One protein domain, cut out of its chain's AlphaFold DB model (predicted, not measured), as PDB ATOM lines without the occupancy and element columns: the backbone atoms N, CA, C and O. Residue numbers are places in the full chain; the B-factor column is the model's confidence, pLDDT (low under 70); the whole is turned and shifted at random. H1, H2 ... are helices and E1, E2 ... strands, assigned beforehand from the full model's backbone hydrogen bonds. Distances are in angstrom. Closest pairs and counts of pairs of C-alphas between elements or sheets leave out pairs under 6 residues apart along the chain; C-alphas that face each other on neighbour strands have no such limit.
ATOM      1  N   LYS A 112      38.659  12.627  19.887       84.38
ATOM      2  CA  LYS A 112      39.479  13.761  19.422       84.38
ATOM      3  C   LYS A 112      39.053  14.264  18.044       84.38
ATOM      4  O   LYS A 112      38.966  15.472  17.840       84.38
ATOM      5  N   LEU A 113      38.778  13.349  17.111       82.56
ATOM      6  CA  LEU A 113      38.242  13.705  15.794       82.56
ATOM      7  C   LEU A 113      36.871  14.375  15.917       82.56
ATOM      8  O   LEU A 113      36.628  15.367  15.239       82.56
ATOM      9  N   TRP A 114      36.013  13.869  16.804       83.81
ATOM     10  CA  TRP A 114      34.723  14.477  17.099       83.81
ATOM     11  C   TRP A 114      34.871  15.886  17.658       83.81
ATOM     12  O   TRP A 114      34.235  16.787  17.144       83.81
ATOM     13  N   GLN A 115      35.720  16.101  18.664       84.62
ATOM     14  CA  GLN A 115      35.925  17.424  19.261       84.62
ATOM     15  C   GLN A 115      36.389  18.450  18.220       84.62
ATOM     16  O   GLN A 115      35.857  19.558  18.162       84.62
ATOM     17  N   ALA A 116      37.335  18.067  17.355       82.75
ATOM     18  CA  ALA A 116      37.786  18.924  16.261       82.75
ATOM     19  C   ALA A 116      36.658  19.219  15.257       82.75
ATOM     20  O   ALA A 116      36.454  20.368  14.887       82.75
ATOM     21  N   PHE A 117      35.898  18.196  14.857       83.38
ATOM     22  CA  PHE A 117      34.753  18.337  13.955       83.38
ATOM     23  C   PHE A 117      33.635  19.210  14.551       83.38
ATOM     24  O   PHE A 117      33.142  20.123  13.898       83.38
ATOM     25  N   HIS A 118      33.264  18.960  15.806       85.69
ATOM     26  CA  HIS A 118      32.219  19.673  16.536       85.69
ATOM     27  C   HIS A 118      32.571  21.142  16.746       85.69
ATOM     28  O   HIS A 118      31.698  21.988  16.593       85.69
ATOM     29  N   SER A 119      33.845  21.458  16.996       85.25
ATOM     30  CA  SER A 119      34.299  22.849  17.127       85.25
ATOM     31  C   SER A 119      33.975  23.674  15.874       85.25
ATOM     32  O   SER A 119      33.390  24.744  15.993       85.25
ATOM     33  N   VAL A 120      34.238  23.135  14.676       83.69
ATOM     34  CA  VAL A 120      33.923  23.810  13.397       83.69
ATOM     35  C   VAL A 120      32.410  23.965  13.197       83.69
ATOM     36  O   VAL A 120      31.937  24.957  12.642       83.69
ATOM     37  N   VAL A 121      31.623  22.996  13.663       85.06
ATOM     38  CA  VAL A 121      30.157  23.042  13.567       85.06
ATOM     39  C   VAL A 121      29.587  24.136  14.468       85.06
ATOM     40  O   VAL A 121      28.727  24.905  14.033       85.06
ATOM     41  N   VAL A 122      30.113  24.249  15.689       86.38
ATOM     42  CA  VAL A 122      29.753  25.305  16.643       86.38
ATOM     43  C   VAL A 122      30.160  26.682  16.127       86.38
ATOM     44  O   VAL A 122      29.378  27.623  16.243       86.38
ATOM     45  N   GLU A 123      31.327  26.807  15.490       85.88
ATOM     46  CA  GLU A 123      31.752  28.045  14.818       85.88
ATOM     47  C   GLU A 123      30.791  28.464  13.690       85.88
ATOM     48  O   GLU A 123      30.588  29.655  13.466       85.88
ATOM     49  N   ASN A 124      30.122  27.508  13.035       83.00
ATOM     50  CA  ASN A 124      29.064  27.776  12.052       83.00
ATOM     51  C   ASN A 124      27.696  28.128  12.684       83.00
ATOM     52  O   ASN A 124      26.721  28.339  11.960       83.00
ATOM     53  N   GLY A 125      27.593  28.189  14.015       85.12
ATOM     54  CA  GLY A 125      26.339  28.467  14.723       85.12
ATOM     55  C   GLY A 125      25.384  27.272  14.795       85.12
ATOM     56  O   GLY A 125      24.188  27.454  15.034       85.12
ATOM     57  N   PHE A 126      25.892  26.054  14.600       85.94
ATOM     58  CA  PHE A 126      25.122  24.820  14.738       85.94
ATOM     59  C   PHE A 126      25.600  23.990  15.927       85.94
ATOM     60  O   PHE A 126      26.717  24.132  16.413       85.94
ATOM     61  N   ASP A 127      24.756  23.073  16.377       87.44
ATOM     62  CA  ASP A 127      25.121  22.046  17.344       87.44
ATOM     63  C   ASP A 127      24.399  20.734  17.011       87.44
ATOM     64  O   ASP A 127      23.507  20.683  16.156       87.44
ATOM     65  N   PHE A 128      24.808  19.651  17.663       85.19
ATOM     66  CA  PHE A 128      24.275  18.314  17.455       85.19
ATOM     67  C   PHE A 128      23.521  17.804  18.670       85.19
ATOM     68  O   PHE A 128      23.947  17.934  19.814       85.19
ATOM     69  N   VAL A 129      22.420  17.115  18.401       81.69
ATOM     70  CA  VAL A 129      21.679  16.373  19.416       81.69
ATOM     71  C   VAL A 129      21.108  15.100  18.809       81.69
ATOM     72  O   VAL A 129      20.855  15.008  17.608       81.69
ATOM     73  N   HIS A 130      20.888  14.087  19.640       80.62
ATOM     74  CA  HIS A 130      20.153  12.909  19.211       80.62
ATOM     75  C   HIS A 130      18.666  13.257  18.990       80.62
ATOM     76  O   HIS A 130      18.059  13.985  19.779       80.62
ATOM     77  N   TYR A 131      18.040  12.723  17.937       77.62
ATOM     78  CA  TYR A 131      16.658  13.035  17.543       77.62
ATOM     79  C   TYR A 131      15.658  12.805  18.677       77.62
ATOM     80  O   TYR A 131      14.739  13.600  18.876       77.62
ATOM     81  N   ALA A 132      15.842  11.726  19.444       72.94
ATOM     82  CA  ALA A 132      14.974  11.421  20.578       72.94
ATOM     83  C   ALA A 132      14.964  12.552  21.622       72.94
ATOM     84  O   ALA A 132      13.913  12.840  22.194       72.94
ATOM     85  N   ASP A 133      16.104  13.208  21.831       75.06
ATOM     86  CA  ASP A 133      16.273  14.284  22.805       75.06
ATOM     87  C   ASP A 133      15.825  15.630  22.252       75.06
ATOM     88  O   ASP A 133      15.139  16.376  22.953       75.06
ATOM     89  N   PHE A 134      16.076  15.882  20.965       73.81
ATOM     90  CA  PHE A 134      15.481  17.011  20.246       73.81
ATOM     91  C   PHE A 134      13.948  16.985  20.337       73.81
ATOM     92  O   PHE A 134      13.318  17.972  20.713       73.81
ATOM     93  N   ALA A 135      13.341  15.821  20.073       73.88
ATOM     94  CA  ALA A 135      11.891  15.638  20.111       73.88
ATOM     95  C   ALA A 135      11.308  15.780  21.527       73.88
ATOM     96  O   ALA A 135      10.181  16.249  21.693       73.88
ATOM     97  N   ARG A 136      12.061  15.373  22.555       74.25
ATOM     98  CA  ARG A 136      11.622  15.401  23.960       74.25
ATOM     99  C   ARG A 136      12.019  16.676  24.701       74.25
ATOM    100  O   ARG A 136      11.574  16.857  25.832       74.25
ATOM    101  N   LYS A 137      12.828  17.546  24.087       70.00
ATOM    102  CA  LYS A 137      13.473  18.700  24.736       70.00
ATOM    103  C   LYS A 137      14.231  18.297  26.013       70.00
ATOM    104  O   LYS A 137      14.244  19.042  26.993       70.00
ATOM    105  N   SER A 138      14.820  17.100  26.020       60.47
ATOM    106  CA  SER A 138      15.638  16.574  27.119       60.47
ATOM    107  C   SER A 138      17.124  16.767  26.833       60.47
ATOM    108  O   SER A 138      17.530  16.855  25.679       60.47
ATOM    109  N   LYS A 139      17.952  16.836  27.882       53.69
ATOM    110  CA  LYS A 139      19.411  16.769  27.722       53.69
ATOM    111  C   LYS A 139      19.847  15.311  27.621       53.69
ATOM    112  O   LYS A 139      19.499  14.516  28.491       53.69
ATOM    113  N   PHE A 140      20.625  14.999  26.592       53.03
ATOM    114  CA  PHE A 140      21.323  13.726  26.447       53.03
ATOM    115  C   PHE A 140      22.745  13.810  27.013       53.03
ATOM    116  O   PHE A 140      23.342  14.884  27.022       53.03
ATOM    117  N   GLU A 141      23.299  12.670  27.438       55.44
ATOM    118  CA  GLU A 141      24.659  12.547  27.998       55.44
ATOM    119  C   GLU A 141      25.659  11.835  27.058       55.44
ATOM    120  O   GLU A 141      26.790  11.561  27.453       55.44
ATOM    121  N   GLY A 142      25.279  11.506  25.817       61.78
ATOM    122  CA  GLY A 142      26.154  10.801  24.872       61.78
ATOM    123  C   GLY A 142      26.702  11.682  23.747       61.78
ATOM    124  O   GLY A 142      25.959  12.398  23.081       61.78
ATOM    125  N   THR A 143      28.008  11.571  23.510       66.88
ATOM    126  CA  THR A 143      28.736  12.269  22.444       66.88
ATOM    127  C   THR A 143      28.640  11.492  21.123       66.88
ATOM    128  O   THR A 143      28.963  10.297  21.121       66.88
ATOM    129  N   PRO A 144      28.245  12.116  19.996       69.00
ATOM    130  CA  PRO A 144      28.388  11.492  18.684       69.00
ATOM    131  C   PRO A 144      29.873  11.227  18.416       69.00
ATOM    132  O   PRO A 144      30.717  12.056  18.732       69.00
ATOM    133  N   LEU A 145      30.229  10.080  17.845       76.75
ATOM    134  CA  LEU A 145      31.590   9.852  17.358       76.75
ATOM    135  C   LEU A 145      31.603   9.948  15.833       76.75
ATOM    136  O   LEU A 145      30.662   9.518  15.172       76.75
ATOM    137  N   VAL A 146      32.700  10.452  15.268       74.12
ATOM    138  CA  VAL A 146      32.911  10.489  13.810       74.12
ATOM    139  C   VAL A 146      32.755   9.075  13.220       74.12
ATOM    140  O   VAL A 146      33.349   8.099  13.709       74.12
ATOM    141  N   GLY A 147      31.919   8.964  12.188       73.62
ATOM    142  CA  GLY A 147      31.537   7.731  11.501       73.62
ATOM    143  C   GLY A 147      30.628   6.798  12.303       73.62
ATOM    144  O   GLY A 147      30.492   5.633  11.929       73.62
ATOM    145  N   GLN A 148      30.065   7.245  13.429       78.69
ATOM    146  CA  GLN A 148      29.088   6.471  14.189       78.69
ATOM    147  C   GLN A 148      27.675   6.762  13.684       78.69
ATOM    148  O   GLN A 148      27.198   7.896  13.754       78.69
ATOM    149  N   GLU A 149      26.995   5.712  13.231       81.19
ATOM    150  CA  GLU A 149      25.581   5.804  12.890       81.19
ATOM    151  C   GLU A 149      24.723   6.074  14.135       81.19
ATOM    152  O   GLU A 149      24.946   5.510  15.211       81.19
ATOM    153  N   GLY A 150      23.739   6.954  13.982       74.50
ATOM    154  CA  GLY A 150      22.744   7.321  14.979       74.50
ATOM    155  C   GLY A 150      21.721   8.289  14.384       74.50
ATOM    156  O   GLY A 150      21.968   8.935  13.369       74.50
ATOM    157  N   ASP A 151      20.545   8.388  14.996       76.19
ATOM    158  CA  ASP A 151      19.522   9.337  14.557       76.19
ATOM    159  C   ASP A 151      19.893  10.748  15.040       76.19
ATOM    160  O   ASP A 151      19.372  11.230  16.045       76.19
ATOM    161  N   TRP A 152      20.828  11.401  14.351       83.50
ATOM    162  CA  TRP A 152      21.364  12.707  14.737       83.50
ATOM    163  C   TRP A 152      20.607  13.856  14.075       83.50
ATOM    164  O   TRP A 152      20.159  13.759  12.932       83.50
ATOM    165  N   VAL A 153      20.478  14.959  14.807       84.75
ATOM    166  CA  VAL A 153      19.923  16.224  14.328       84.75
ATOM    167  C   VAL A 153      20.971  17.309  14.530       84.75
ATOM    168  O   VAL A 153      21.426  17.522  15.654       84.75
ATOM    169  N   MET A 154      21.328  18.000  13.449       88.44
ATOM    170  CA  MET A 154      22.090  19.243  13.509       88.44
ATOM    171  C   MET A 154      21.112  20.416  13.515       88.44
ATOM    172  O   MET A 154      20.290  20.538  12.603       88.44
ATOM    173  N   TYR A 155      21.176  21.258  14.539       84.38
ATOM    174  CA  TYR A 155      20.245  22.366  14.740       84.38
ATOM    175  C   TYR A 155      20.995  23.680  14.942       84.38
ATOM    176  O   TYR A 155      22.127  23.690  15.415       84.38
ATOM    177  N   ASP A 156      20.362  24.786  14.567       83.25
ATOM    178  CA  ASP A 156      20.888  26.131  14.804       83.25
ATOM    179  C   ASP A 156      20.705  26.509  16.282       83.25
ATOM    180  O   ASP A 156      19.618  26.331  16.843       83.25
ATOM    181  N   VAL A 157      21.765  27.013  16.921       77.06
ATOM    182  CA  VAL A 157      21.736  27.371  18.351       77.06
ATOM    183  C   VAL A 157      21.122  28.748  18.632       77.06
ATOM    184  O   VAL A 157      20.805  29.041  19.785       77.06
ATOM    185  N   THR A 158      20.969  29.597  17.612       73.31
ATOM    186  CA  THR A 158      20.613  31.018  17.742       73.31
ATOM    187  C   THR A 158      19.135  31.329  17.509       73.31
ATOM    188  O   THR A 158      18.605  32.164  18.239       73.31
ATOM    189  N   ASP A 159      18.441  30.678  16.566       63.25
ATOM    190  CA  ASP A 159      16.989  30.860  16.381       63.25
ATOM    191  C   ASP A 159      16.346  29.800  15.456       63.25
ATOM    192  O   ASP A 159      16.935  29.331  14.483       63.25
ATOM    193  N   ALA A 160      15.073  29.484  15.722       50.62
ATOM    194  CA  ALA A 160      14.245  28.412  15.152       50.62
ATOM    195  C   ALA A 160      13.843  28.579  13.665       50.62
ATOM    196  O   ALA A 160      12.980  27.848  13.172       50.62
ATOM    197  N   GLY A 161      14.423  29.547  12.952       53.50
ATOM    198  CA  GLY A 161      14.120  29.840  11.547       53.50
ATOM    199  C   GLY A 161      14.972  29.073  10.530       53.50
ATOM    200  O   GLY A 161      14.581  28.989   9.364       53.50
ATOM    201  N   ARG A 162      16.121  28.508  10.936       60.91
ATOM    202  CA  ARG A 162      16.963  27.682  10.053       60.91
ATOM    203  C   ARG A 162      16.541  26.207  10.116       60.91
ATOM    204  O   ARG A 162      16.237  25.709  11.201       60.91
ATOM    205  N   PRO A 163      16.489  25.492   8.975       62.16
ATOM    206  CA  PRO A 163      16.095  24.090   8.966       62.16
ATOM    207  C   PRO A 163      17.110  23.242   9.740       62.16
ATOM    208  O   PRO A 163      18.314  23.373   9.540       62.16
ATOM    209  N   ALA A 164      16.610  22.363  10.609       80.00
ATOM    210  CA  ALA A 164      17.425  21.329  11.226       80.00
ATOM    211  C   ALA A 164      17.703  20.217  10.204       80.00
ATOM    212  O   ALA A 164      16.798  19.798   9.475       80.00
ATOM    213  N   TYR A 165      18.938  19.731  10.170       86.25
ATOM    214  CA  TYR A 165      19.371  18.658   9.275       86.25
ATOM    215  C   TYR A 165      19.355  17.334  10.011       86.25
ATOM    216  O   TYR A 165      19.733  17.274  11.183       86.25
ATOM    217  N   ARG A 166      18.918  16.272   9.334       85.56
ATOM    218  CA  ARG A 166      18.846  14.937   9.925       85.56
ATOM    219  C   ARG A 166      19.443  13.931   8.966       85.56
ATOM    220  O   ARG A 166      18.873  13.666   7.914       85.56
ATOM    221  N   ALA A 167      20.492  13.270   9.424       83.56
ATOM    222  CA  ALA A 167      21.121  12.179   8.708       83.56
ATOM    223  C   ALA A 167      21.505  11.047   9.676       83.56
ATOM    224  O   ALA A 167      21.593  11.271  10.887       83.56
ATOM    225  N   PRO A 168      21.778   9.836   9.156       82.50
ATOM    226  CA  PRO A 168      22.279   8.725   9.965       82.50
ATOM    227  C   PRO A 168      23.636   8.992  10.627       82.50
ATOM    228  O   PRO A 168      24.021   8.254  11.522       82.50
ATOM    229  N   THR A 169      24.393  10.001  10.193       85.88
ATOM    230  CA  THR A 169      25.665  10.392  10.815       85.88
ATOM    231  C   THR A 169      25.752  11.909  10.958       85.88
ATOM    232  O   THR A 169      25.068  12.658  10.251       85.88
ATOM    233  N   ALA A 170      26.614  12.380  11.859       83.75
ATOM    234  CA  ALA A 170      26.838  13.810  12.049       83.75
ATOM    235  C   ALA A 170      27.444  14.468  10.793       83.75
ATOM    236  O   ALA A 170      27.056  15.570  10.408       83.75
ATOM    237  N   GLU A 171      28.325  13.759  10.084       87.56
ATOM    238  CA  GLU A 171      28.906  14.215   8.820       87.56
ATOM    239  C   GLU A 171      27.850  14.343   7.721       87.56
ATOM    240  O   GLU A 171      27.913  15.276   6.924       87.56
ATOM    241  N   GLY A 172      26.860  13.446   7.697       86.38
ATOM    242  CA  GLY A 172      25.738  13.538   6.768       86.38
ATOM    243  C   GLY A 172      24.935  14.825   6.967       86.38
ATOM    244  O   GLY A 172      24.589  15.484   5.993       86.38
ATOM    245  N   CYS A 173      24.728  15.249   8.218       86.19
ATOM    246  CA  CYS A 173      24.029  16.503   8.511       86.19
ATOM    247  C   CYS A 173      24.816  17.726   8.010       86.19
ATOM    248  O   CYS A 173      24.230  18.639   7.430       86.19
ATOM    249  N   VAL A 174      26.145  17.731   8.183       88.38
ATOM    250  CA  VAL A 174      27.016  18.795   7.651       88.38
ATOM    251  C   VAL A 174      26.996  18.813   6.124       88.38
ATOM    252  O   VAL A 174      26.920  19.885   5.529       88.38
ATOM    253  N   GLN A 175      27.029  17.648   5.472       88.31
ATOM    254  CA  GLN A 175      26.955  17.557   4.011       88.31
ATOM    255  C   GLN A 175      25.639  18.120   3.466       88.31
ATOM    256  O   GLN A 175      25.657  18.855   2.477       88.31
ATOM    257  N   GLU A 176      24.512  17.822   4.115       87.25
ATOM    258  CA  GLU A 176      23.211  18.387   3.745       87.25
ATOM    259  C   GLU A 176      23.172  19.908   3.938       87.25
ATOM    260  O   GLU A 176      22.717  20.632   3.049       87.25
ATOM    261  N   ALA A 177      23.697  20.409   5.057       86.50
ATOM    262  CA  ALA A 177      23.736  21.841   5.337       86.50
ATOM    263  C   ALA A 177      24.652  22.613   4.390       86.50
ATOM    264  O   ALA A 177      24.286  23.688   3.909       86.50
ATOM    265  N   TYR A 178      25.808  22.036   4.064       86.25
ATOM    266  CA  TYR A 178      26.730  22.580   3.076       86.25
ATOM    267  C   TYR A 178      26.091  22.599   1.684       86.25
ATOM    268  O   TYR A 178      26.115  23.623   1.005       86.25
ATOM    269  N   GLY A 179      25.439  21.503   1.278       85.00
ATOM    270  CA  GLY A 179      24.715  21.424   0.005       85.00
ATOM    271  C   GLY A 179      23.557  22.424  -0.106       85.00
ATOM    272  O   GLY A 179      23.264  22.901  -1.201       85.00
ATOM    273  N   ALA A 180      22.932  22.777   1.020       85.00
ATOM    274  CA  ALA A 180      21.908  23.818   1.104       85.00
ATOM    275  C   ALA A 180      22.480  25.251   1.159       85.00
ATOM    276  O   ALA A 180      21.712  26.207   1.108       85.00
ATOM    277  N   GLY A 181      23.804  25.416   1.265       83.25
ATOM    278  CA  GLY A 181      24.461  26.719   1.402       83.25
ATOM    279  C   GLY A 181      24.298  27.361   2.783       83.25
ATOM    280  O   GLY A 181      24.485  28.566   2.919       83.25
TER     281      GLY A 181
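Overview. This is residues 112 to 181 of the 203 residues of an uncharacterized protein of Acetobacter malorum (UniProt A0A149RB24). H3 packs over one face of a small antiparallel sheet, E1-E2-E3, and H2 stands up from the opposite face; H1 only grazes the sheet, with its residues 118 to 122. The printed part has 70 residues, class mixed, ordered H1-E1-H2-E2-E3-H3. It is compact, radius of gyration of the C-alphas 11.2 A, spanning 26 by 26 by 19 A.

Arrangement. Find H1 at residues 112 to 123, only grazing the sheet. E1, 126 to 130, is antiparallel to E2, 152 to 156, which forms a hairpin with E3, 165 to 167; N 127 and O 155, like N 154 and O 165, are 2.9 A apart. H2, 131 to 136, is over E1; on the opposite face H3, 170 to 179, is over E3, height 5.8 A over the sheet. H2 and H3 have every O i to N i+4 pair within hydrogen-bond range, H1 7 of 8.

Along the chain. H1, 16.9 A long, begins at (39.479, 13.761, 19.422); H3 ends at (24.715, 21.424, 0.005).

Size, cuts and confidence. Confidence is low at 138 to 144, in the long link H2 to E2, and 159 to 163.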